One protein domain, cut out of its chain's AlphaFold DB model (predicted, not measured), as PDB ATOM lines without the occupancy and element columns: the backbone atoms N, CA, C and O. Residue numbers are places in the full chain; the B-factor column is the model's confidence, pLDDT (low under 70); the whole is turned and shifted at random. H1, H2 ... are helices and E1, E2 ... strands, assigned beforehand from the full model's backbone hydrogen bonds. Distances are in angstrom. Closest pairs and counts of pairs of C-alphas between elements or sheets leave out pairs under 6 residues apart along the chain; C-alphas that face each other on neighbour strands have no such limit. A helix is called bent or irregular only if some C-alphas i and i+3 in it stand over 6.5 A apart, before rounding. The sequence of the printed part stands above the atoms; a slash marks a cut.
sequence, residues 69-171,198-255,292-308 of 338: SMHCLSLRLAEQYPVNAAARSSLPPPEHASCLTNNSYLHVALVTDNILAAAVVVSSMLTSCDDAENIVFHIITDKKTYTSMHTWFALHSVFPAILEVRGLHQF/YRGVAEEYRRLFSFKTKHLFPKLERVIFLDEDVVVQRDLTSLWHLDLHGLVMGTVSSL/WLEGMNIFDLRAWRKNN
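This is residues 69 to 171, 198 to 255 and 292 to 308 of the 338 residues of a protein of Musa balbisiana (UniProt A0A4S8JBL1). A twisted six-stranded sheet is the core of three layers, with H2 and H3 over one face and H4 over the other; H1 packs on H3, not on the sheet. Residues 198 to 204, of which 201 to 204 belong to H4, stick out. The 178 printed residues include six named helices and six named strands, in the order H1 E1 H2 E2 H3 E3 H4 E4 H5 E5 E6 H6, class mixed. The mixed sheet runs E3 E2 E1 E4 E6 E5. The whole is compact, with a radius of gyration of the C-alphas of 16.1 A and spans of 50 by 46 by 30 A.

Edge strand E3, residues 162 to 167, is parallel to E2, residues 135 to 141 (N 139 and O 164, 2.9 A). E2 is parallel to E1, residues 106 to 111, with N 138 and O 108 at 2.7 A. E1 is parallel to E4, residues 222 to 226, with N 109 and O 224 at 2.8 A. E4 is antiparallel to E6, residues 292 to 300, with N 225 and O 297 at 2.8 A. E6 bends by 105 degrees at residue 295 and is antiparallel to edge strand E5, residues 249 to 253, with N 250 and O 298 at 2.8 A. H2, residues 115 to 128, lies over E2 and E1 at a height over the sheet of 9.5 A; its closest C-alphas to E1 are Ala 118 and Leu 110, 7.2 A. On the same face H3, residues 146 to 155, lies over E3 at 9.0 A, with C-alphas Tyr 146 and Gly 167 closest, 5.3 A. E1, H2, E2 and E2, H3, E3 are strand-helix-strand units, parallel neighbours with a helix between, and their crossovers are right-handed. E4, H5 (residues 237 to 240) and E5 form a split unit, with E6 between its strands and a left-handed crossover. H4, residues 201 to 216, is on the opposite face over E4, at 8.5 A, only just not over E1, on which 2 of its C-alphas fall. H5 and H6, residues 301 to 306, only graze the sheet. H1, residues 69 to 83, touches H3 about perpendicular at 79 degrees; the closest C-alphas are Ala 78 and Ser 148, 4.6 A. Every O i to N i+4 pair is within hydrogen-bond range in H2, H3 and H6, 9 of 11 in H1 and 8 of 12 in H4; H5 is too short for such a pair.

H1 spans 21.6 A from C-alpha 69 at (-35.150, 14.219, 11.069), H4 20.5 A, H2 20.0 A and E2 19.3 A. H1 is irregular, only just, with C-alphas 79 and 82 at 6.6 A; H4 is irregular, with C-alphas 211 and 214 at 8.1 A. H6 ends with C-alpha 306 at (-31.028, 31.352, 53.188).

C-alphas Val 83 and His 245 are farthest apart, 50.5 A. Residues 172 to 197 and 256 to 291 are not printed, with C-alpha gaps of 29.2 A and 8.8 A. The link from H1 to E1 is long, 22 residues. The pLDDT is under 70 in residues 198 to 215, 254 to 255 and 294.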
ATOM      1  N   SER A  69     -34.973  15.529  10.437       83.75
ATOM      2  CA  SER A  69     -35.150  14.219  11.069       83.75
ATOM      3  C   SER A  69     -35.541  14.330  12.546       83.75
ATOM      4  O   SER A  69     -36.483  13.665  12.969       83.75
ATOM      5  N   MET A  70     -34.879  15.203  13.309       81.62
ATOM      6  CA  MET A  70     -35.197  15.461  14.718       81.62
ATOM      7  C   MET A  70     -36.568  16.120  14.870       81.62
ATOM      8  O   MET A  70     -37.357  15.716  15.716       81.62
ATOM      9  N   HIS A  71     -36.907  17.067  13.995       84.38
ATOM     10  CA  HIS A  71     -38.238  17.668  14.003       84.38
ATOM     11  C   HIS A  71     -39.341  16.634  13.711       84.38
ATOM     12  O   HIS A  71     -40.365  16.601  14.391       84.38
ATOM     13  N   CYS A  72     -39.114  15.742  12.740       90.56
ATOM     14  CA  CYS A  72     -40.024  14.637  12.430       90.56
ATOM     15  C   CYS A  72     -40.217  13.695  13.628       90.56
ATOM     16  O   CYS A  72     -41.342  13.280  13.899       90.56
ATOM     17  N   LEU A  73     -39.146  13.395  14.374       92.19
ATOM     18  CA  LEU A  73     -39.237  12.619  15.611       92.19
ATOM     19  C   LEU A  73     -40.155  13.306  16.630       92.19
ATOM     20  O   LEU A  73     -41.088  12.671  17.118       92.19
ATOM     21  N   SER A  74     -39.946  14.597  16.902       91.00
ATOM     22  CA  SER A  74     -40.790  15.349  17.838       91.00
ATOM     23  C   SER A  74     -42.262  15.339  17.424       91.00
ATOM     24  O   SER A  74     -43.125  15.115  18.273       91.00
ATOM     25  N   LEU A  75     -42.558  15.513  16.130       92.56
ATOM     26  CA  LEU A  75     -43.927  15.446  15.602       92.56
ATOM     27  C   LEU A  75     -44.551  14.057  15.768       92.56
ATOM     28  O   LEU A  75     -45.691  13.956  16.214       92.56
ATOM     29  N   ARG A  76     -43.809  12.985  15.470       95.38
ATOM     30  CA  ARG A  76     -44.295  11.607  15.647       95.38
ATOM     31  C   ARG A  76     -44.575  11.278  17.111       95.38
ATOM     32  O   ARG A  76     -45.572  10.633  17.411       95.38
ATOM     33  N   LEU A  77     -43.724  11.729  18.029       96.88
ATOM     34  CA  LEU A  77     -43.948  11.550  19.465       96.88
ATOM     35  C   LEU A  77     -45.174  12.344  19.941       96.88
ATOM     36  O   LEU A  77     -45.992  11.817  20.690       96.88
ATOM     37  N   ALA A  78     -45.353  13.578  19.456       95.44
ATOM     38  CA  ALA A  78     -46.543  14.375  19.755       95.44
ATOM     39  C   ALA A  78     -47.829  13.713  19.234       95.44
ATOM     40  O   ALA A  78     -48.847  13.739  19.920       95.44
ATOM     41  N   GLU A  79     -47.779  13.105  18.045       96.50
ATOM     42  CA  GLU A  79     -48.883  12.331  17.471       96.50
ATOM     43  C   GLU A  79     -49.195  11.079  18.303       96.50
ATOM     44  O   GLU A  79     -50.363  10.749  18.502       96.50
ATOM     45  N   GLN A  80     -48.171  10.407  18.842       95.75
ATOM     46  CA  GLN A  80     -48.349   9.228  19.688       95.75
ATOM     47  C   GLN A  80     -48.984   9.542  21.046       95.75
ATOM     48  O   GLN A  80     -49.742   8.713  21.551       95.75
ATOM     49  N   TYR A  81     -48.725  10.716  21.626       96.06
ATOM     50  CA  TYR A  81     -49.230  11.097  22.949       96.06
ATOM     51  C   TYR A  81     -50.755  10.893  23.129       96.06
ATOM     52  O   TYR A  81     -51.156  10.216  24.076       96.06
ATOM     53  N   PRO A  82     -51.649  11.407  22.257       96.38
ATOM     54  CA  PRO A  82     -53.089  11.198  22.417       96.38
ATOM     55  C   PRO A  82     -53.554   9.766  22.109       96.38
ATOM     56  O   PRO A  82     -54.522   9.305  22.715       96.38
ATOM     57  N   VAL A  83     -52.895   9.055  21.187       96.19
ATOM     58  CA  VAL A  83     -53.376   7.755  20.669       96.19
ATOM     59  C   VAL A  83     -52.827   6.545  21.427       96.19
ATOM     60  O   VAL A  83     -53.477   5.503  21.471       96.19
ATOM     61  N   ASN A  84     -51.654   6.664  22.049       96.00
ATOM     62  CA  ASN A  84     -50.989   5.577  22.757       96.00
ATOM     63  C   ASN A  84     -51.163   5.744  24.275       96.00
ATOM     64  O   ASN A  84     -50.670   6.697  24.874       96.00
ATOM     65  N   ALA A  85     -51.851   4.803  24.929       95.62
ATOM     66  CA  ALA A  85     -52.040   4.842  26.380       95.62
ATOM     67  C   ALA A  85     -50.711   4.749  27.153       95.62
ATOM     68  O   ALA A  85     -50.557   5.428  28.166       95.62
ATOM     69  N   ALA A  86     -49.735   3.984  26.650       95.56
ATOM     70  CA  ALA A  86     -48.415   3.870  27.272       95.56
ATOM     71  C   ALA A  86     -47.632   5.192  27.210       95.56
ATOM     72  O   ALA A  86     -46.929   5.524  28.160       95.56
ATOM     73  N   ALA A  87     -47.828   5.995  26.155       96.12
ATOM     74  CA  ALA A  87     -47.228   7.327  26.016       96.12
ATOM     75  C   ALA A  87     -47.752   8.344  27.045       96.12
ATOM     76  O   ALA A  87     -47.126   9.377  27.264       96.12
ATOM     77  N   ARG A  88     -48.893   8.056  27.684       94.62
ATOM     78  CA  ARG A  88     -49.493   8.867  28.757       94.62
ATOM     79  C   ARG A  88     -49.300   8.253  30.138       94.62
ATOM     80  O   ARG A  88     -49.939   8.701  31.090       94.62
ATOM     81  N   SER A  89     -48.456   7.229  30.255       94.94
ATOM     82  CA  SER A  89     -48.096   6.681  31.557       94.94
ATOM     83  C   SER A  89     -47.498   7.779  32.444       94.94
ATOM     84  O   SER A  89     -46.884   8.740  31.964       94.94
ATOM     85  N   SER A  90     -47.765   7.691  33.746       94.19
ATOM     86  CA  SER A  90     -47.259   8.663  34.710       94.19
ATOM     87  C   SER A  90     -45.745   8.535  34.841       94.19
ATOM     88  O   SER A  90     -45.224   7.430  34.985       94.19
ATOM     89  N   LEU A  91     -45.061   9.678  34.812       95.44
ATOM     90  CA  LEU A  91     -43.620   9.787  34.997       95.44
ATOM     91  C   LEU A  91     -43.342  10.623  36.253       95.44
ATOM     92  O   LEU A  91     -43.584  11.835  36.222       95.44
ATOM     93  N   PRO A  92     -42.873  10.008  37.351       95.25
ATOM     94  CA  PRO A  92     -42.694   8.571  37.565       95.25
ATOM     95  C   PRO A  92     -44.035   7.871  37.882       95.25
ATOM     96  O   PRO A  92     -45.065   8.542  38.040       95.25
ATOM     97  N   PRO A  93     -44.059   6.530  38.012       92.81
ATOM     98  CA  PRO A  93     -45.217   5.822  38.547       92.81
ATOM     99  C   PRO A  93     -45.639   6.378  39.922       92.81
ATOM    100  O   PRO A  93     -44.778   6.834  40.681       92.81
ATOM    101  N   PRO A  94     -46.935   6.321  40.293       92.75
ATOM    102  CA  PRO A  94     -47.446   6.946  41.520       92.75
ATOM    103  C   PRO A  94     -46.728   6.523  42.809       92.75
ATOM    104  O   PRO A  94     -46.602   7.323  43.732       92.75
ATOM    105  N   GLU A  95     -46.225   5.289  42.865       93.31
ATOM    106  CA  GLU A  95     -45.462   4.751  43.999       93.31
ATOM    107  C   GLU A  95     -44.120   5.468  44.243       93.31
ATOM    108  O   GLU A  95     -43.686   5.583  45.386       93.31
ATOM    109  N   HIS A  96     -43.515   6.035  43.195       94.06
ATOM    110  CA  HIS A  96     -42.237   6.752  43.243       94.06
ATOM    111  C   HIS A  96     -42.416   8.280  43.304       94.06
ATOM    112  O   HIS A  96     -41.440   9.031  43.313       94.06
ATOM    113  N   ALA A  97     -43.656   8.782  43.366       93.00
ATOM    114  CA  ALA A  97     -43.934  10.219  43.347       93.00
ATOM    115  C   ALA A  97     -43.356  10.967  44.566       93.00
ATOM    116  O   ALA A  97     -43.010  12.144  44.467       93.00
ATOM    117  N   SER A  98     -43.228  10.301  45.717       94.69
ATOM    118  CA  SER A  98     -42.628  10.883  46.925       94.69
ATOM    119  C   SER A  98     -41.122  11.134  46.774       94.69
ATOM    120  O   SER A  98     -40.612  12.118  47.321       94.69
ATOM    121  N   CYS A  99     -40.424  10.311  45.979       95.75
ATOM    122  CA  CYS A  99     -38.984  10.414  45.733       95.75
ATOM    123  C   CYS A  99     -38.601  11.725  45.038       95.75
ATOM    124  O   CYS A  99     -37.540  12.271  45.312       95.75
ATOM    125  N   LEU A 100     -39.505  12.308  44.242       95.06
ATOM    126  CA  LEU A 100     -39.302  13.588  43.546       95.06
ATOM    127  C   LEU A 100     -38.980  14.770  44.470       95.06
ATOM    128  O   LEU A 100     -38.507  15.806  44.013       95.06
ATOM    129  N   THR A 101     -39.286  14.652  45.762       95.06
ATOM    130  CA  THR A 101     -39.055  15.713  46.754       95.06
ATOM    131  C   THR A 101     -38.208  15.253  47.936       95.06
ATOM    132  O   THR A 101     -38.066  15.996  48.907       95.06
ATOM    133  N   ASN A 102     -37.674  14.031  47.880       96.44
ATOM    134  CA  ASN A 102     -36.920  13.435  48.969       96.44
ATOM    135  C   ASN A 102     -35.419  13.705  48.809       96.44
ATOM    136  O   ASN A 102     -34.756  13.075  47.999       96.44
ATOM    137  N   ASN A 103     -34.876  14.556  49.680       95.50
ATOM    138  CA  ASN A 103     -33.470  14.971  49.675       95.50
ATOM    139  C   ASN A 103     -32.439  13.852  49.917       95.50
ATOM    140  O   ASN A 103     -31.242  14.123  49.843       95.50
ATOM    141  N   SER A 104     -32.866  12.625  50.231       94.69
ATOM    142  CA  SER A 104     -31.971  11.463  50.301       94.69
ATOM    143  C   SER A 104     -31.504  10.969  48.927       94.69
ATOM    144  O   SER A 104     -30.506  10.261  48.874       94.69
ATOM    145  N   TYR A 105     -32.194  11.337  47.842       96.19
ATOM    146  CA  TYR A 105     -31.841  10.949  46.474       96.19
ATOM    147  C   TYR A 105     -30.888  11.955  45.820       96.19
ATOM    148  O   TYR A 105     -30.866  13.140  46.165       96.19
ATOM    149  N   LEU A 106     -30.130  11.491  44.825       96.00
ATOM    150  CA  LEU A 106     -29.326  12.347  43.961       96.00
ATOM    151  C   LEU A 106     -30.233  12.955  42.887       96.00
ATOM    152  O   LEU A 106     -30.665  12.284  41.948       96.00
ATOM    153  N   HIS A 107     -30.524  14.246  43.035       97.19
ATOM    154  CA  HIS A 107     -31.387  14.977  42.112       97.19
ATOM    155  C   HIS A 107     -30.585  15.605  40.976       97.19
ATOM    156  O   HIS A 107     -29.704  16.439  41.211       97.19
ATOM    157  N   VAL A 108     -30.953  15.263  39.743       95.88
ATOM    158  CA  VAL A 108     -30.378  15.816  38.515       95.88
ATOM    159  C   VAL A 108     -31.457  16.550  37.745       95.88
ATOM    160  O   VAL A 108     -32.511  15.989  37.466       95.88
ATOM    161  N   ALA A 109     -31.202  17.797  37.378       94.31
ATOM    162  CA  ALA A 109     -32.096  18.601  36.568       94.31
ATOM    163  C   ALA A 109     -31.487  18.876  35.197       94.31
ATOM    164  O   ALA A 109     -30.324  19.261  35.075       94.31
ATOM    165  N   LEU A 110     -32.316  18.730  34.173       90.88
ATOM    166  CA  LEU A 110     -32.001  19.068  32.797       90.88
ATOM    167  C   LEU A 110     -33.131  19.943  32.271       90.88
ATOM    168  O   LEU A 110     -34.301  19.610  32.461       90.88
ATOM    169  N   VAL A 111     -32.809  21.049  31.604       83.38
ATOM    170  CA  VAL A 111     -33.831  21.869  30.943       83.38
ATOM    171  C   VAL A 111     -33.489  21.992  29.470       83.38
ATOM    172  O   VAL A 111     -32.417  22.474  29.125       83.38
ATOM    173  N   THR A 112     -34.389  21.522  28.615       84.00
ATOM    174  CA  THR A 112     -34.119  21.364  27.183       84.00
ATOM    175  C   THR A 112     -35.415  21.149  26.400       84.00
ATOM    176  O   THR A 112     -36.393  20.597  26.916       84.00
ATOM    177  N   ASP A 113     -35.437  21.570  25.138       80.12
ATOM    178  CA  ASP A 113     -36.437  21.184  24.133       80.12
ATOM    179  C   ASP A 113     -35.910  20.092  23.172       80.12
ATOM    180  O   ASP A 113     -36.610  19.632  22.268       80.12
ATOM    181  N   ASN A 114     -34.693  19.599  23.394       86.75
ATOM    182  CA  ASN A 114     -34.057  18.574  22.590       86.75
ATOM    183  C   ASN A 114     -34.197  17.189  23.242       86.75
ATOM    184  O   ASN A 114     -33.451  16.790  24.134       86.75
ATOM    185  N   ILE A 115     -35.160  16.419  22.736       91.88
ATOM    186  CA  ILE A 115     -35.504  15.079  23.239       91.88
ATOM    187  C   ILE A 115     -34.314  14.115  23.169       91.88
ATOM    188  O   ILE A 115     -34.097  13.333  24.091       91.88
ATOM    189  N   LEU A 116     -33.531  14.165  22.086       93.19
ATOM    190  CA  LEU A 116     -32.388  13.266  21.913       93.19
ATOM    191  C   LEU A 116     -31.245  13.633  22.850       93.19
ATOM    192  O   LEU A 116     -30.639  12.741  23.432       93.19
ATOM    193  N   ALA A 117     -30.978  14.925  23.023       90.50
ATOM    194  CA  ALA A 117     -29.985  15.391  23.979       90.50
ATOM    195  C   ALA A 117     -30.344  14.946  25.404       90.50
ATOM    196  O   ALA A 117     -29.527  14.327  26.083       90.50
ATOM    197  N   ALA A 118     -31.607  15.123  25.809       95.06
ATOM    198  CA  ALA A 118     -32.096  14.618  27.087       95.06
ATOM    199  C   ALA A 118     -31.921  13.105  27.241       95.06
ATOM    200  O   ALA A 118     -31.445  12.637  28.276       95.06
ATOM    201  N   ALA A 119     -32.265  12.339  26.206       96.94
ATOM    202  CA  ALA A 119     -32.091  10.894  26.202       96.94
ATOM    203  C   ALA A 119     -30.616  10.491  26.354       96.94
ATOM    204  O   ALA A 119     -30.318   9.555  27.091       96.94
ATOM    205  N   VAL A 120     -29.697  11.200  25.692       96.75
ATOM    206  CA  VAL A 120     -28.251  10.949  25.773       96.75
ATOM    207  C   VAL A 120     -27.714  11.266  27.166       96.75
ATOM    208  O   VAL A 120     -27.026  10.421  27.733       96.75
ATOM    209  N   VAL A 121     -28.057  12.419  27.752       96.19
ATOM    210  CA  VAL A 121     -27.635  12.786  29.115       96.19
ATOM    211  C   VAL A 121     -28.095  11.720  30.111       96.19
ATOM    212  O   VAL A 121     -27.266  11.145  30.818       96.19
ATOM    213  N   VAL A 122     -29.390  11.387  30.106       97.31
ATOM    214  CA  VAL A 122     -29.966  10.376  31.006       97.31
ATOM    215  C   VAL A 122     -29.318   9.013  30.783       97.31
ATOM    216  O   VAL A 122     -28.837   8.403  31.735       97.31
ATOM    217  N   SER A 123     -29.237   8.548  29.533       96.81
ATOM    218  CA  SER A 123     -28.638   7.250  29.217       96.81
ATOM    219  C   SER A 123     -27.173   7.184  29.636       96.81
ATOM    220  O   SER A 123     -26.762   6.178  30.200       96.81
ATOM    221  N   SER A 124     -26.392   8.234  29.381       96.94
ATOM    222  CA  SER A 124     -24.965   8.274  29.715       96.94
ATOM    223  C   SER A 124     -24.724   8.237  31.225       96.94
ATOM    224  O   SER A 124     -23.817   7.547  31.694       96.94
ATOM    225  N   MET A 125     -25.582   8.908  31.998       95.00
ATOM    226  CA  MET A 125     -25.523   8.887  33.455       95.00
ATOM    227  C   MET A 125     -25.905   7.516  34.009       95.00
ATOM    228  O   MET A 125     -25.165   6.971  34.819       95.00
ATOM    229  N   LEU A 126     -26.983   6.908  33.508       95.12
ATOM    230  CA  LEU A 126     -27.386   5.554  33.906       95.12
ATOM    231  C   LEU A 126     -26.313   4.506  33.607       95.12
ATOM    232  O   LEU A 126     -26.129   3.585  34.391       95.12
ATOM    233  N   THR A 127     -25.596   4.637  32.488       94.44
ATOM    234  CA  THR A 127     -24.504   3.713  32.146       94.44
ATOM    235  C   THR A 127     -23.231   3.936  32.955       94.44
ATOM    236  O   THR A 127     -22.389   3.045  33.002       94.44
ATOM    237  N   SER A 128     -23.065   5.122  33.543       93.56
ATOM    238  CA  SER A 128     -21.833   5.523  34.231       93.56
ATOM    239  C   SER A 128     -21.943   5.506  35.756       93.56
ATOM    240  O   SER A 128     -20.917   5.616  36.427       93.56
ATOM    241  N   CYS A 129     -23.159   5.431  36.300       91.62
ATOM    242  CA  CYS A 129     -23.429   5.413  37.734       91.62
ATOM    243  C   CYS A 129     -23.597   3.981  38.247       91.62
ATOM    244  O   CYS A 129     -24.317   3.182  37.652       91.62
ATOM    245  N   ASP A 130     -22.988   3.696  39.398       85.94
ATOM    246  CA  ASP A 130     -23.086   2.385  40.047       85.94
ATOM    247  C   ASP A 130     -24.448   2.180  40.737       85.94
ATOM    248  O   ASP A 130     -24.954   1.061  40.801       85.94
ATOM    249  N   ASP A 131     -25.059   3.265  41.223       90.25
ATOM    250  CA  ASP A 131     -26.275   3.257  42.042       90.25
ATOM    251  C   ASP A 131     -27.412   4.049  41.373       90.25
ATOM    252  O   ASP A 131     -27.821   5.131  41.800       90.25
ATOM    253  N   ALA A 132     -27.890   3.525  40.244       92.81
ATOM    254  CA  ALA A 132     -28.915   4.185  39.439       92.81
ATOM    255  C   ALA A 132     -30.294   4.263  40.129       92.81
ATOM    256  O   ALA A 132     -31.094   5.126  39.771       92.81
ATOM    257  N   GLU A 133     -30.576   3.409  41.120       93.75
ATOM    258  CA  GLU A 133     -31.836   3.425  41.886       93.75
ATOM    259  C   GLU A 133     -31.980   4.668  42.775       93.75
ATOM    260  O   GLU A 133     -33.094   5.133  43.023       93.75
ATOM    261  N   ASN A 134     -30.858   5.265  43.183       94.38
ATOM    262  CA  ASN A 134     -30.832   6.471  44.005       94.38
ATOM    263  C   ASN A 134     -30.821   7.782  43.195       94.38
ATOM    264  O   ASN A 134     -30.680   8.864  43.776       94.38
ATOM    265  N   ILE A 135     -31.026   7.721  41.874       96.50
ATOM    266  CA  ILE A 135     -31.033   8.892  40.988       96.50
ATOM    267  C   ILE A 135     -32.464   9.310  40.635       96.50
ATOM    268  O   ILE A 135     -33.293   8.503  40.207       96.50
ATOM    269  N   VAL A 136     -32.731  10.614  40.751       97.75
ATOM    270  CA  VAL A 136     -33.978  11.247  40.314       97.75
ATOM    271  C   VAL A 136     -33.676  12.296  39.246       97.75
ATOM    272  O   VAL A 136     -33.046  13.318  39.520       97.75
ATOM    273  N   PHE A 137     -34.177  12.072  38.033       97.88
ATOM    274  CA  PHE A 137     -34.096  13.016  36.924       97.88
ATOM    275  C   PHE A 137     -35.317  13.938  36.877       97.88
ATOM    276  O   PHE A 137     -36.466  13.496  36.877       97.88
ATOM    277  N   HIS A 138     -35.057  15.234  36.753       97.00
ATOM    278  CA  HIS A 138     -36.042  16.285  36.549       97.00
ATOM    279  C   HIS A 138     -35.829  16.911  35.173       97.00
ATOM    280  O   HIS A 138     -34.978  17.787  35.006       97.00
ATOM    281  N   ILE A 139     -36.598  16.468  34.181       95.94
ATOM    282  CA  ILE A 139     -36.538  17.020  32.827       95.94
ATOM    283  C   ILE A 139     -37.570  18.126  32.705       95.94
ATOM    284  O   ILE A 139     -38.776  17.898  32.801       95.94
ATOM    285  N   ILE A 140     -37.098  19.340  32.470       90.12
ATOM    286  CA  ILE A 140     -37.938  20.518  32.322       90.12
ATOM    287  C   ILE A 140     -37.893  20.948  30.862       90.12
ATOM    288  O   ILE A 140     -36.833  21.055  30.256       90.12
ATOM    289  N   THR A 141     -39.046  21.209  30.270       85.50
ATOM    290  CA  THR A 141     -39.120  21.568  28.853       85.50
ATOM    291  C   THR A 141     -40.161  22.652  28.610       85.50
ATOM    292  O   THR A 141     -40.910  23.035  29.515       85.50
ATOM    293  N   ASP A 142     -40.203  23.209  27.406       78.81
ATOM    294  CA  ASP A 142     -41.200  24.208  27.054       78.81
ATOM    295  C   ASP A 142     -42.597  23.580  26.873       78.81
ATOM    296  O   ASP A 142     -42.803  22.363  26.901       78.81
ATOM    297  N   LYS A 143     -43.624  24.421  26.722       81.44
ATOM    298  CA  LYS A 143     -44.999  23.932  26.541       81.44
ATOM    299  C   LYS A 143     -45.179  23.145  25.238       81.44
ATOM    300  O   LYS A 143     -46.022  22.254  25.194       81.44
ATOM    301  N   LYS A 144     -44.433  23.490  24.187       81.44
ATOM    302  CA  LYS A 144     -44.595  22.917  22.844       81.44
ATOM    303  C   LYS A 144     -44.025  21.505  22.769       81.44
ATOM    304  O   LYS A 144     -44.606  20.649  22.112       81.44
ATOM    305  N   THR A 145     -42.926  21.272  23.471       85.94
ATOM    306  CA  THR A 145     -42.145  20.037  23.425       85.94
ATOM    307  C   THR A 145     -42.532  19.063  24.532       85.94
ATOM    308  O   THR A 145     -42.240  17.873  24.428       85.94
ATOM    309  N   TYR A 146     -43.258  19.531  25.554       92.81
ATOM    310  CA  TYR A 146     -43.724  18.719  26.677       92.81
ATOM    311  C   TYR A 146     -44.335  17.373  26.270       92.81
ATOM    312  O   TYR A 146     -43.916  16.341  26.788       92.81
ATOM    313  N   THR A 147     -45.289  17.349  25.337       95.75
ATOM    314  CA  THR A 147     -45.973  16.104  24.941       95.75
ATOM    315  C   THR A 147     -45.018  15.107  24.292       95.75
ATOM    316  O   THR A 147     -45.056  13.918  24.609       95.75
ATOM    317  N   SER A 148     -44.131  15.582  23.418       96.19
ATOM    318  CA  SER A 148     -43.127  14.755  22.750       96.19
ATOM    319  C   SER A 148     -42.086  14.221  23.736       96.19
ATOM    320  O   SER A 148     -41.779  13.030  23.713       96.19
ATOM    321  N   MET A 149     -41.584  15.082  24.627       95.94
ATOM    322  CA  MET A 149     -40.615  14.725  25.665       95.94
ATOM    323  C   MET A 149     -41.203  13.700  26.643       95.94
ATOM    324  O   MET A 149     -40.587  12.670  26.905       95.94
ATOM    325  N   HIS A 150     -42.427  13.939  27.128       97.56
ATOM    326  CA  HIS A 150     -43.145  13.007  28.001       97.56
ATOM    327  C   HIS A 150     -43.339  11.659  27.308       97.56
ATOM    328  O   HIS A 150     -43.028  10.625  27.887       97.56
ATOM    329  N   THR A 151     -43.789  11.664  26.049       98.06
ATOM    330  CA  THR A 151     -43.984  10.433  25.266       98.06
ATOM    331  C   THR A 151     -42.701   9.622  25.149       98.06
ATOM    332  O   THR A 151     -42.736   8.406  25.312       98.06
ATOM    333  N   TRP A 152     -41.563  10.273  24.886       97.81
ATOM    334  CA  TRP A 152     -40.282   9.582  24.768       97.81
ATOM    335  C   TRP A 152     -39.951   8.794  26.035       97.81
ATOM    336  O   TRP A 152     -39.765   7.582  25.956       97.81
ATOM    337  N   PHE A 153     -39.944   9.451  27.195       97.75
ATOM    338  CA  PHE A 153     -39.587   8.808  28.463       97.75
ATOM    339  C   PHE A 153     -40.676   7.872  29.005       97.75
ATOM    340  O   PHE A 153     -40.374   6.942  29.743       97.75
ATOM    341  N   ALA A 154     -41.930   8.056  28.594       97.12
ATOM    342  CA  ALA A 154     -43.018   7.130  28.900       97.12
ATOM    343  C   ALA A 154     -42.883   5.805  28.129       97.12
ATOM    344  O   ALA A 154     -43.269   4.751  28.630       97.12
ATOM    345  N   LEU A 155     -42.332   5.849  26.912       96.44
ATOM    346  CA  LEU A 155     -42.111   4.670  26.068       96.44
ATOM    347  C   LEU A 155     -40.723   4.041  26.243       96.44
ATOM    348  O   LEU A 155     -40.545   2.873  25.906       96.44
ATOM    349  N   HIS A 156     -39.759   4.788  26.781       95.75
ATOM    350  CA  HIS A 156     -38.396   4.333  27.046       95.75
ATOM    351  C   HIS A 156     -38.114   4.453  28.542       95.75
ATOM    352  O   HIS A 156     -37.673   5.495  29.024       95.75
ATOM    353  N   SER A 157     -38.409   3.376  29.272       90.94
ATOM    354  CA  SER A 157     -38.204   3.321  30.720       90.94
ATOM    355  C   SER A 157     -36.736   3.536  31.087       90.94
ATOM    356  O   SER A 157     -35.837   3.018  30.427       90.94
ATOM    357  N   VAL A 158     -36.522   4.270  32.178       94.31
ATOM    358  CA  VAL A 158     -35.205   4.571  32.760       94.31
ATOM    359  C   VAL A 158     -34.949   3.811  34.064       94.31
ATOM    360  O   VAL A 158     -34.024   4.139  34.803       94.31
ATOM    361  N   PHE A 159     -35.772   2.800  34.359       90.94
ATOM    362  CA  PHE A 159     -35.623   1.959  35.544       90.94
ATOM    363  C   PHE A 159     -34.209   1.335  35.591       90.94
ATOM    364  O   PHE A 159     -33.749   0.829  34.563       90.94
ATOM    365  N   PRO A 160     -33.515   1.342  36.747       92.50
ATOM    366  CA  PRO A 160     -34.042   1.578  38.098       92.50
ATOM    367  C   PRO A 160     -34.149   3.044  38.547       92.50
ATOM    368  O   PRO A 160     -34.670   3.288  39.631       92.50
ATOM    369  N   ALA A 161     -33.726   4.018  37.738       96.31
ATOM    370  CA  ALA A 161     -33.837   5.425  38.115       96.31
ATOM    371  C   ALA A 161     -35.269   5.960  38.019       96.31
ATOM    372  O   ALA A 161     -36.140   5.426  37.323       96.31
ATOM    373  N   ILE A 162     -35.487   7.081  38.699       97.38
ATOM    374  CA  ILE A 162     -36.764   7.787  38.755       97.38
ATOM    375  C   ILE A 162     -36.669   9.017  37.857       97.38
ATOM    376  O   ILE A 162     -35.654   9.707  37.842       97.38
ATOM    377  N   LEU A 163     -37.725   9.319  37.102       97.62
ATOM    378  CA  LEU A 163     -37.728  10.459  36.191       97.62
ATOM    379  C   LEU A 163     -39.093  11.127  36.135       97.62
ATOM    380  O   LEU A 163     -40.120  10.461  35.999       97.62
ATOM    381  N   GLU A 164     -39.083  12.456  36.187       97.00
ATOM    382  CA  GLU A 164     -40.225  13.293  35.843       97.00
ATOM    383  C   GLU A 164     -39.934  14.158  34.617       97.00
ATOM    384  O   GLU A 164     -38.821  14.649  34.419       97.00
ATOM    385  N   VAL A 165     -40.976  14.386  33.817       96.94
ATOM    386  CA  VAL A 165     -40.979  15.396  32.758       96.94
ATOM    387  C   VAL A 165     -41.998  16.463  33.133       96.94
ATOM    388  O   VAL A 165     -43.171  16.151  33.348       96.94
ATOM    389  N   ARG A 166     -41.578  17.729  33.189       92.44
ATOM    390  CA  ARG A 166     -42.466  18.870  33.435       92.44
ATOM    391  C   ARG A 166     -42.302  19.950  32.381       92.44
ATOM    392  O   ARG A 166     -41.201  20.393  32.072       92.44
ATOM    393  N   GLY A 167     -43.420  20.437  31.868       87.00
ATOM    394  CA  GLY A 167     -43.441  21.657  31.078       87.00
ATOM    395  C   GLY A 167     -43.305  22.886  31.978       87.00
ATOM    396  O   GLY A 167     -43.886  22.924  33.060       87.00
ATOM    397  N   LEU A 168     -42.632  23.940  31.518       79.38
ATOM    398  CA  LEU A 168     -42.523  25.215  32.247       79.38
ATOM    399  C   LEU A 168     -43.892  25.788  32.650       79.38
ATOM    400  O   LEU A 168     -44.032  26.360  33.721       79.38
ATOM    401  N   HIS A 169     -44.914  25.567  31.823       79.81
ATOM    402  CA  HIS A 169     -46.299  25.968  32.079       79.81
ATOM    403  C   HIS A 169     -46.987  25.212  33.234       79.81
ATOM    404  O   HIS A 169     -48.099  25.569  33.607       79.81
ATOM    405  N   GLN A 170     -46.375  24.146  33.759       86.12
ATOM    406  CA  GLN A 170     -46.895  23.339  34.871       86.12
ATOM    407  C   GLN A 170     -46.306  23.760  36.227       86.12
ATOM    408  O   GLN A 170     -46.677  23.202  37.260       86.12
ATOM    409  N   PHE A 171     -45.373  24.715  36.239       82.31
ATOM    410  CA  PHE A 171     -44.827  25.286  37.465       82.31
ATOM    411  C   PHE A 171     -45.673  26.474  37.923       82.31
ATOM    412  O   PHE A 171     -46.134  27.278  37.117       82.31
ATOM    413  N   TYR A 198     -31.315  39.867  16.085       34.69
ATOM    414  CA  TYR A 198     -30.276  40.227  17.063       34.69
ATOM    415  C   TYR A 198     -29.715  39.186  18.030       34.69
ATOM    416  O   TYR A 198     -28.649  39.530  18.536       34.69
ATOM    417  N   ARG A 199     -30.278  37.989  18.311       40.28
ATOM    418  CA  ARG A 199     -29.512  36.985  19.092       40.28
ATOM    419  C   ARG A 199     -30.067  35.579  19.316       40.28
ATOM    420  O   ARG A 199     -31.195  35.272  18.959       40.28
ATOM    421  N   GLY A 200     -29.181  34.757  19.899       40.59
ATOM    422  CA  GLY A 200     -29.253  33.314  20.022       40.59
ATOM    423  C   GLY A 200     -29.968  32.746  21.241       40.59
ATOM    424  O   GLY A 200     -29.769  33.141  22.383       40.59
ATOM    425  N   VAL A 201     -30.743  31.719  20.913       37.22
ATOM    426  CA  VAL A 201     -31.632  30.903  21.745       37.22
ATOM    427  C   VAL A 201     -30.948  30.320  22.992       37.22
ATOM    428  O   VAL A 201     -31.580  30.212  24.039       37.22
ATOM    429  N   ALA A 202     -29.648  30.014  22.926       38.19
ATOM    430  CA  ALA A 202     -28.896  29.459  24.055       38.19
ATOM    431  C   ALA A 202     -28.828  30.414  25.265       38.19
ATOM    432  O   ALA A 202     -28.841  29.974  26.409       38.19
ATOM    433  N   GLU A 203     -28.811  31.729  25.038       41.03
ATOM    434  CA  GLU A 203     -28.618  32.737  26.092       41.03
ATOM    435  C   GLU A 203     -29.906  32.995  26.904       41.03
ATOM    436  O   GLU A 203     -29.867  33.384  28.073       41.03
ATOM    437  N   GLU A 204     -31.072  32.726  26.310       43.88
ATOM    438  CA  GLU A 204     -32.396  32.980  26.896       43.88
ATOM    439  C   GLU A 204     -32.894  31.822  27.760       43.88
ATOM    440  O   GLU A 204     -33.456  32.062  28.834       43.88
ATOM    441  N   TYR A 205     -32.579  30.580  27.377       41.38
ATOM    442  CA  TYR A 205     -32.751  29.424  28.253       41.38
ATOM    443  C   TYR A 205     -31.977  29.647  29.558       41.38
ATOM    444  O   TYR A 205     -32.605  29.661  30.616       41.38
ATOM    445  N   ARG A 206     -30.673  29.976  29.489       43.44
ATOM    446  CA  ARG A 206     -29.755  30.237  30.629       43.44
ATOM    447  C   ARG A 206     -30.268  31.283  31.634       43.44
ATOM    448  O   ARG A 206     -30.158  31.103  32.852       43.44
ATOM    449  N   ARG A 207     -30.918  32.344  31.145       45.41
ATOM    450  CA  ARG A 207     -31.579  33.377  31.971       45.41
ATOM    451  C   ARG A 207     -32.766  32.839  32.759       45.41
ATOM    452  O   ARG A 207     -32.944  33.185  33.930       45.41
ATOM    453  N   LEU A 208     -33.545  31.959  32.136       42.47
ATOM    454  CA  LEU A 208     -34.681  31.294  32.755       42.47
ATOM    455  C   LEU A 208     -34.234  30.435  33.954       42.47
ATOM    456  O   LEU A 208     -34.858  30.500  35.015       42.47
ATOM    457  N   PHE A 209     -33.117  29.703  33.831       46.25
ATOM    458  CA  PHE A 209     -32.575  28.868  34.915       46.25
ATOM    459  C   PHE A 209     -32.132  29.687  36.118       46.25
ATOM    460  O   PHE A 209     -32.480  29.358  37.251       46.25
ATOM    461  N   SER A 210     -31.382  30.764  35.878       47.38
ATOM    462  CA  SER A 210     -30.821  31.598  36.940       47.38
ATOM    463  C   SER A 210     -31.927  32.334  37.718       47.38
ATOM    464  O   SER A 210     -31.816  32.557  38.928       47.38
ATOM    465  N   PHE A 211     -33.037  32.665  37.058       48.50
ATOM    466  CA  PHE A 211     -34.192  33.302  37.689       48.50
ATOM    467  C   PHE A 211     -35.066  32.314  38.485       48.50
ATOM    468  O   PHE A 211     -35.618  32.682  39.523       48.50
ATOM    469  N   LYS A 212     -35.172  31.052  38.039       55.09
ATOM    470  CA  LYS A 212     -36.215  30.115  38.494       55.09
ATOM    471  C   LYS A 212     -35.739  28.974  39.389       55.09
ATOM    472  O   LYS A 212     -36.591  28.263  39.911       55.09
ATOM    473  N   THR A 213     -34.436  28.811  39.646       58.53
ATOM    474  CA  THR A 213     -33.888  27.651  40.387       58.53
ATOM    475  C   THR A 213     -34.628  27.347  41.701       58.53
ATOM    476  O   THR A 213     -34.957  26.195  41.970       58.53
ATOM    477  N   LYS A 214     -34.974  28.374  42.502       63.47
ATOM    478  CA  LYS A 214     -35.716  28.191  43.771       63.47
ATOM    479  C   LYS A 214     -37.180  27.764  43.587       63.47
ATOM    480  O   LYS A 214     -37.740  27.144  44.483       63.47
ATOM    481  N   HIS A 215     -37.796  28.141  42.469       68.94
ATOM    482  CA  HIS A 215     -39.213  27.903  42.180       68.94
ATOM    483  C   HIS A 215     -39.436  26.591  41.443       68.94
ATOM    484  O   HIS A 215     -40.492  25.987  41.589       68.94
ATOM    485  N   LEU A 216     -38.428  26.129  40.700       77.12
ATOM    486  CA  LEU A 216     -38.431  24.802  40.091       77.12
ATOM    487  C   LEU A 216     -38.438  23.716  41.174       77.12
ATOM    488  O   LEU A 216     -39.206  22.763  41.089       77.12
ATOM    489  N   PHE A 217     -37.648  23.904  42.239       88.31
ATOM    490  CA  PHE A 217     -37.460  22.897  43.285       88.31
ATOM    491  C   PHE A 217     -37.614  23.475  44.704       88.31
ATOM    492  O   PHE A 217     -36.645  23.569  45.464       88.31
ATOM    493  N   PRO A 218     -38.835  23.862  45.118       86.19
ATOM    494  CA  PRO A 218     -39.055  24.534  46.401       86.19
ATOM    495  C   PRO A 218     -38.768  23.645  47.621       86.19
ATOM    496  O   PRO A 218     -38.436  24.162  48.686       86.19
ATOM    497  N   LYS A 219     -38.896  22.319  47.473       91.62
ATOM    498  CA  LYS A 219     -38.731  21.332  48.555       91.62
ATOM    499  C   LYS A 219     -37.349  20.672  48.594       91.62
ATOM    500  O   LYS A 219     -37.013  20.062  49.604       91.62
ATOM    501  N   LEU A 220     -36.563  20.803  47.524       94.81
ATOM    502  CA  LEU A 220     -35.229  20.215  47.456       94.81
ATOM    503  C   LEU A 220     -34.190  21.131  48.108       94.81
ATOM    504  O   LEU A 220     -34.303  22.362  48.072       94.81
ATOM    505  N   GLU A 221     -33.174  20.529  48.710       94.31
ATOM    506  CA  GLU A 221     -32.032  21.190  49.338       94.31
ATOM    507  C   GLU A 221     -30.841  21.307  48.394       94.31
ATOM    508  O   GLU A 221     -30.089  22.272  48.502       94.31
ATOM    509  N   ARG A 222     -30.697  20.381  47.446       94.31
ATOM    510  CA  ARG A 222     -29.590  20.341  46.493       94.31
ATOM    511  C   ARG A 222     -30.048  19.766  45.156       94.31
ATOM    512  O   ARG A 222     -31.013  19.009  45.117       94.31
ATOM    513  N   VAL A 223     -29.386  20.154  44.070       94.19
ATOM    514  CA  VAL A 223     -29.626  19.620  42.721       94.19
ATOM    515  C   VAL A 223     -28.377  19.796  41.854       94.19
ATOM    516  O   VAL A 223     -27.701  20.824  41.947       94.19
ATOM    517  N   ILE A 224     -28.066  18.803  41.022       94.06
ATOM    518  CA  ILE A 224     -27.053  18.906  39.965       94.06
ATOM    519  C   ILE A 224     -27.765  19.305  38.680       94.06
ATOM    520  O   ILE A 224     -28.705  18.641  38.263       94.06
ATOM    521  N   PHE A 225     -27.324  20.381  38.045       90.44
ATOM    522  CA  PHE A 225     -27.754  20.752  36.705       90.44
ATOM    523  C   PHE A 225     -26.722  20.296  35.688       90.44
ATOM    524  O   PHE A 225     -25.528  20.547  35.868       90.44
ATOM    525  N   LEU A 226     -27.209  19.660  34.629       90.81
ATOM    526  CA  LEU A 226     -26.433  19.292  33.453       90.81
ATOM    527  C   LEU A 226     -27.000  20.043  32.250       90.81
ATOM    528  O   LEU A 226     -28.221  20.156  32.130       90.81
ATOM    529  N   ASP A 227     -26.126  20.545  31.383       84.56
ATOM    530  CA  ASP A 227     -26.524  21.091  30.087       84.56
ATOM    531  C   ASP A 227     -26.824  19.949  29.095       84.56
ATOM    532  O   ASP A 227     -26.421  18.796  29.273       84.56
ATOM    533  N   GLU A 228     -27.583  20.258  28.045       81.69
ATOM    534  CA  GLU A 228     -28.033  19.272  27.052       81.69
ATOM    535  C   GLU A 228     -26.903  18.722  26.164       81.69
ATOM    536  O   GLU A 228     -27.049  17.666  25.553       81.69
ATOM    537  N   ASP A 229     -25.762  19.403  26.111       84.25
ATOM    538  CA  ASP A 229     -24.573  19.020  25.349       84.25
ATOM    539  C   ASP A 229     -23.536  18.240  26.183       84.25
ATOM    540  O   ASP A 229     -22.388  18.063  25.766       84.25
ATOM    541  N   VAL A 230     -23.945  17.716  27.343       89.69
ATOM    542  CA  VAL A 230     -23.099  16.916  28.235       89.69
ATOM    543  C   VAL A 230     -23.295  15.414  28.020       89.69
ATOM    544  O   VAL A 230     -24.398  14.912  27.826       89.69
ATOM    545  N   VAL A 231     -22.195  14.667  28.134       95.38
ATOM    546  CA  VAL A 231     -22.203  13.203  28.251       95.38
ATOM    547  C   VAL A 231     -21.496  12.826  29.546       95.38
ATOM    548  O   VAL A 231     -20.320  13.145  29.738       95.38
ATOM    549  N   VAL A 232     -22.205  12.132  30.433       94.75
ATOM    550  CA  VAL A 232     -21.653  11.654  31.702       94.75
ATOM    551  C   VAL A 232     -20.871  10.370  31.437       94.75
ATOM    552  O   VAL A 232     -21.400   9.432  30.851       94.75
ATOM    553  N   GLN A 233     -19.601  10.340  31.845       95.44
ATOM    554  CA  GLN A 233     -18.713   9.176  31.668       95.44
ATOM    555  C   GLN A 233     -18.288   8.525  32.989       95.44
ATOM    556  O   GLN A 233     -17.578   7.520  32.982       95.44
ATOM    557  N   ARG A 234     -18.631   9.138  34.127       93.12
ATOM    558  CA  ARG A 234     -18.282   8.670  35.473       93.12
ATOM    559  C   ARG A 234     -19.375   9.036  36.461       93.12
ATOM    560  O   ARG A 234     -20.070  10.030  36.258       93.12
ATOM    561  N   ASP A 235     -19.456   8.267  37.538       92.38
ATOM    562  CA  ASP A 235     -20.393   8.508  38.624       92.38
ATOM    563  C   ASP A 235     -20.214   9.900  39.266       92.38
ATOM    564  O   ASP A 235     -19.107  10.317  39.628       92.38
ATOM    565  N   LEU A 236     -21.331  10.618  39.415       92.69
ATOM    566  CA  LEU A 236     -21.395  11.967  39.982       92.69
ATOM    567  C   LEU A 236     -21.672  11.966  41.497       92.69
ATOM    568  O   LEU A 236     -21.697  13.037  42.105       92.69
ATOM    569  N   THR A 237     -21.832  10.803  42.136       92.19
ATOM    570  CA  THR A 237     -22.111  10.694  43.583       92.19
ATOM    571  C   THR A 237     -21.066  11.406  44.445       92.19
ATOM    572  O   THR A 237     -21.400  12.106  45.402       92.19
ATOM    573  N   SER A 238     -19.785  11.320  44.078       91.75
ATOM    574  CA  SER A 238     -18.711  12.035  44.789       91.75
ATOM    575  C   SER A 238     -18.889  13.560  44.767       91.75
ATOM    576  O   SER A 238     -18.632  14.229  45.767       91.75
ATOM    577  N   LEU A 239     -19.386  14.107  43.654       91.00
ATOM    578  CA  LEU A 239     -19.691  15.529  43.508       91.00
ATOM    579  C   LEU A 239     -20.931  15.920  44.315       91.00
ATOM    580  O   LEU A 239     -20.946  16.976  44.943       91.00
ATOM    581  N   TRP A 240     -21.949  15.058  44.351       92.56
ATOM    582  CA  TRP A 240     -23.161  15.281  45.142       92.56
ATOM    583  C   TRP A 240     -22.863  15.509  46.631       92.56
ATOM    584  O   TRP A 240     -23.460  16.393  47.254       92.56
ATOM    585  N   HIS A 241     -21.901  14.767  47.186       92.12
ATOM    586  CA  HIS A 241     -21.488  14.854  48.590       92.12
ATOM    587  C   HIS A 241     -20.412  15.904  48.881       92.12
ATOM    588  O   HIS A 241     -19.989  16.035  50.031       92.12
ATOM    589  N   LEU A 242     -19.984  16.672  47.878       92.31
ATOM    590  CA  LEU A 242     -19.003  17.729  48.073       92.31
ATOM    591  C   LEU A 242     -19.519  18.759  49.097       92.31
ATOM    592  O   LEU A 242     -20.672  19.213  49.030       92.31
ATOM    593  N   ASP A 243     -18.660  19.130  50.050       92.12
ATOM    594  CA  ASP A 243     -18.929  20.247  50.953       92.12
ATOM    595  C   ASP A 243     -18.672  21.557  50.205       92.12
ATOM    596  O   ASP A 243     -17.550  21.859  49.805       92.12
ATOM    597  N   LEU A 244     -19.732  22.339  50.011       90.94
ATOM    598  CA  LEU A 244     -19.652  23.647  49.369       90.94
ATOM    599  C   LEU A 244     -19.221  24.748  50.350       90.94
ATOM    600  O   LEU A 244     -19.206  25.914  49.977       90.94
ATOM    601  N   HIS A 245     -18.898  24.419  51.608       90.81
ATOM    602  CA  HIS A 245     -18.409  25.355  52.627       90.81
ATOM    603  C   HIS A 245     -19.304  26.598  52.808       90.81
ATOM    604  O   HIS A 245     -18.842  27.709  53.058       90.81
ATOM    605  N   GLY A 246     -20.620  26.409  52.672       85.81
ATOM    606  CA  GLY A 246     -21.616  27.479  52.767       85.81
ATOM    607  C   GLY A 246     -21.820  28.302  51.488       85.81
ATOM    608  O   GLY A 246     -22.659  29.207  51.495       85.81
ATOM    609  N   LEU A 247     -21.112  27.983  50.400       87.25
ATOM    610  CA  LEU A 247     -21.362  28.529  49.067       87.25
ATOM    611  C   LEU A 247     -22.665  27.969  48.490       87.25
ATOM    612  O   LEU A 247     -23.106  26.866  48.809       87.25
ATOM    613  N   VAL A 248     -23.296  28.758  47.623       86.19
ATOM    614  CA  VAL A 248     -24.615  28.438  47.053       86.19
ATOM    615  C   VAL A 248     -24.533  27.607  45.772       86.19
ATOM    616  O   VAL A 248     -25.551  27.086  45.315       86.19
ATOM    617  N   MET A 249     -23.339  27.509  45.186       85.56
ATOM    618  CA  MET A 249     -23.084  26.815  43.932       85.56
ATOM    619  C   MET A 249     -21.673  26.219  43.929       85.56
ATOM    620  O   MET A 249     -20.734  26.861  44.396       85.56
ATOM    621  N   GLY A 250     -21.531  25.013  43.386       87.75
ATOM    622  CA  GLY A 250     -20.260  24.418  42.984       87.75
ATOM    623  C   GLY A 250     -20.185  24.346  41.463       87.75
ATOM    624  O   GLY A 250     -21.151  23.935  40.820       87.75
ATOM    625  N   THR A 251     -19.057  24.757  40.888       85.06
ATOM    626  CA  THR A 251     -18.885  24.891  39.437       85.06
ATOM    627  C   THR A 251     -17.535  24.353  38.987       85.06
ATOM    628  O   THR A 251     -16.609  24.183  39.785       85.06
ATOM    629  N   VAL A 252     -17.416  24.077  37.690       82.81
ATOM    630  CA  VAL A 252     -16.135  23.701  37.089       82.81
ATOM    631  C   VAL A 252     -15.373  24.974  36.738       82.81
ATOM    632  O   VAL A 252     -15.841  25.792  35.948       82.81
ATOM    633  N   SER A 253     -14.188  25.153  37.319       73.75
ATOM    634  CA  SER A 253     -13.334  26.297  36.993       73.75
ATOM    635  C   SER A 253     -12.857  26.221  35.539       73.75
ATOM    636  O   SER A 253     -12.390  25.170  35.091       73.75
ATOM    637  N   SER A 254     -12.938  27.333  34.802       66.75
ATOM    638  CA  SER A 254     -12.211  27.464  33.538       66.75
ATOM    639  C   SER A 254     -10.724  27.515  33.868       66.75
ATOM    640  O   SER A 254     -10.276  28.452  34.524       66.75
ATOM    641  N   LEU A 255      -9.955  26.529  33.403       61.09
ATOM    642  CA  LEU A 255      -8.511  26.495  33.614       61.09
ATOM    643  C   LEU A 255      -7.879  27.810  33.129       61.09
ATOM    644  O   LEU A 255      -8.076  28.220  31.980       61.09
ATOM    645  N   TRP A 292     -16.580  30.500  35.525       71.12
ATOM    646  CA  TRP A 292     -16.748  29.061  35.506       71.12
ATOM    647  C   TRP A 292     -17.322  28.571  34.175       71.12
ATOM    648  O   TRP A 292     -17.930  29.321  33.408       71.12
ATOM    649  N   LEU A 293     -17.108  27.286  33.911       73.06
ATOM    650  CA  LEU A 293     -17.744  26.571  32.818       73.06
ATOM    651  C   LEU A 293     -19.165  26.202  33.222       73.06
ATOM    652  O   LEU A 293     -19.426  25.775  34.345       73.06
ATOM    653  N   GLU A 294     -20.078  26.367  32.282       67.50
ATOM    654  CA  GLU A 294     -21.501  26.361  32.582       67.50
ATOM    655  C   GLU A 294     -22.163  24.987  32.409       67.50
ATOM    656  O   GLU A 294     -23.260  24.805  32.925       67.50
ATOM    657  N   GLY A 295     -21.480  24.024  31.775       74.81
ATOM    658  CA  GLY A 295     -22.052  22.729  31.380       74.81
ATOM    659  C   GLY A 295     -22.519  21.829  32.530       74.81
ATOM    660  O   GLY A 295     -23.382  20.977  32.345       74.81
ATOM    661  N   MET A 296     -21.971  22.002  33.734       85.69
ATOM    662  CA  MET A 296     -22.407  21.275  34.928       85.69
ATOM    663  C   MET A 296     -22.258  22.151  36.163       85.69
ATOM    664  O   MET A 296     -21.188  22.706  36.415       85.69
ATOM    665  N   ASN A 297     -23.313  22.221  36.973       87.44
ATOM    666  CA  ASN A 297     -23.312  23.010  38.202       87.44
ATOM    667  C   ASN A 297     -24.055  22.280  39.318       87.44
ATOM    668  O   ASN A 297     -25.106  21.684  39.097       87.44
ATOM    669  N   ILE A 298     -23.552  22.388  40.540       91.62
ATOM    670  CA  ILE A 298     -24.214  21.884  41.743       91.62
ATOM    671  C   ILE A 298     -24.806  23.080  42.464       91.62
ATOM    672  O   ILE A 298     -24.085  24.025  42.766       91.62
ATOM    673  N   PHE A 299     -26.096  23.054  42.765       90.56
ATOM    674  CA  PHE A 299     -26.752  24.132  43.496       90.56
ATOM    675  C   PHE A 299     -27.150  23.669  44.886       90.56
ATOM    676  O   PHE A 299     -27.907  22.712  45.029       90.56
ATOM    677  N   ASP A 300     -26.707  24.404  45.904       92.19
ATOM    678  CA  ASP A 300     -27.230  24.275  47.261       92.19
ATOM    679  C   ASP A 300     -28.449  25.190  47.405       92.19
ATOM    680  O   ASP A 300     -28.357  26.385  47.702       92.19
ATOM    681  N   LEU A 301     -29.625  24.629  47.139       91.88
ATOM    682  CA  LEU A 301     -30.900  25.339  47.171       91.88
ATOM    683  C   LEU A 301     -31.250  25.817  48.586       91.88
ATOM    684  O   LEU A 301     -31.936  26.833  48.748       91.88
ATOM    685  N   ARG A 302     -30.767  25.126  49.624       92.19
ATOM    686  CA  ARG A 302     -30.937  25.551  51.015       92.19
ATOM    687  C   ARG A 302     -30.143  26.827  51.294       92.19
ATOM    688  O   ARG A 302     -30.725  27.802  51.782       92.19
ATOM    689  N   ALA A 303     -28.856  26.857  50.957       91.00
ATOM    690  CA  ALA A 303     -28.012  28.043  51.087       91.00
ATOM    691  C   ALA A 303     -28.505  29.182  50.179       91.00
ATOM    692  O   ALA A 303     -28.576  30.337  50.608       91.00
ATOM    693  N   TRP A 304     -28.948  28.861  48.962       87.56
ATOM    694  CA  TRP A 304     -29.533  29.815  48.020       87.56
ATOM    695  C   TRP A 304     -30.733  30.567  48.599       87.56
ATOM    696  O   TRP A 304     -30.820  31.797  48.494       87.56
ATOM    697  N   ARG A 305     -31.664  29.835  49.228       87.50
ATOM    698  CA  ARG A 305     -32.832  30.414  49.906       87.50
ATOM    699  C   ARG A 305     -32.412  31.223  51.129       87.50
ATOM    700  O   ARG A 305     -32.849  32.362  51.266       87.50
ATOM    701  N   LYS A 306     -31.525  30.680  51.973       90.50
ATOM    702  CA  LYS A 306     -31.028  31.352  53.188       90.50
ATOM    703  C   LYS A 306     -30.390  32.714  52.882       90.50
ATOM    704  O   LYS A 306     -30.629  33.672  53.609       90.50
ATOM    705  N   ASN A 307     -29.628  32.805  51.794       85.81
ATOM    706  CA  ASN A 307     -28.909  34.016  51.392       85.81
ATOM    707  C   ASN A 307     -29.712  34.936  50.451       85.81
ATOM    708  O   ASN A 307     -29.188  35.945  49.985       85.81
ATOM    709  N   ASN A 308     -30.980  34.618  50.155       82.06
ATOM    710  CA  ASN A 308     -31.841  35.400  49.259       82.06
ATOM    711  C   ASN A 308     -31.212  35.704  47.881       82.06
ATOM    712  O   ASN A 308     -31.476  36.755  47.285       82.06
TER     713      ASN A 308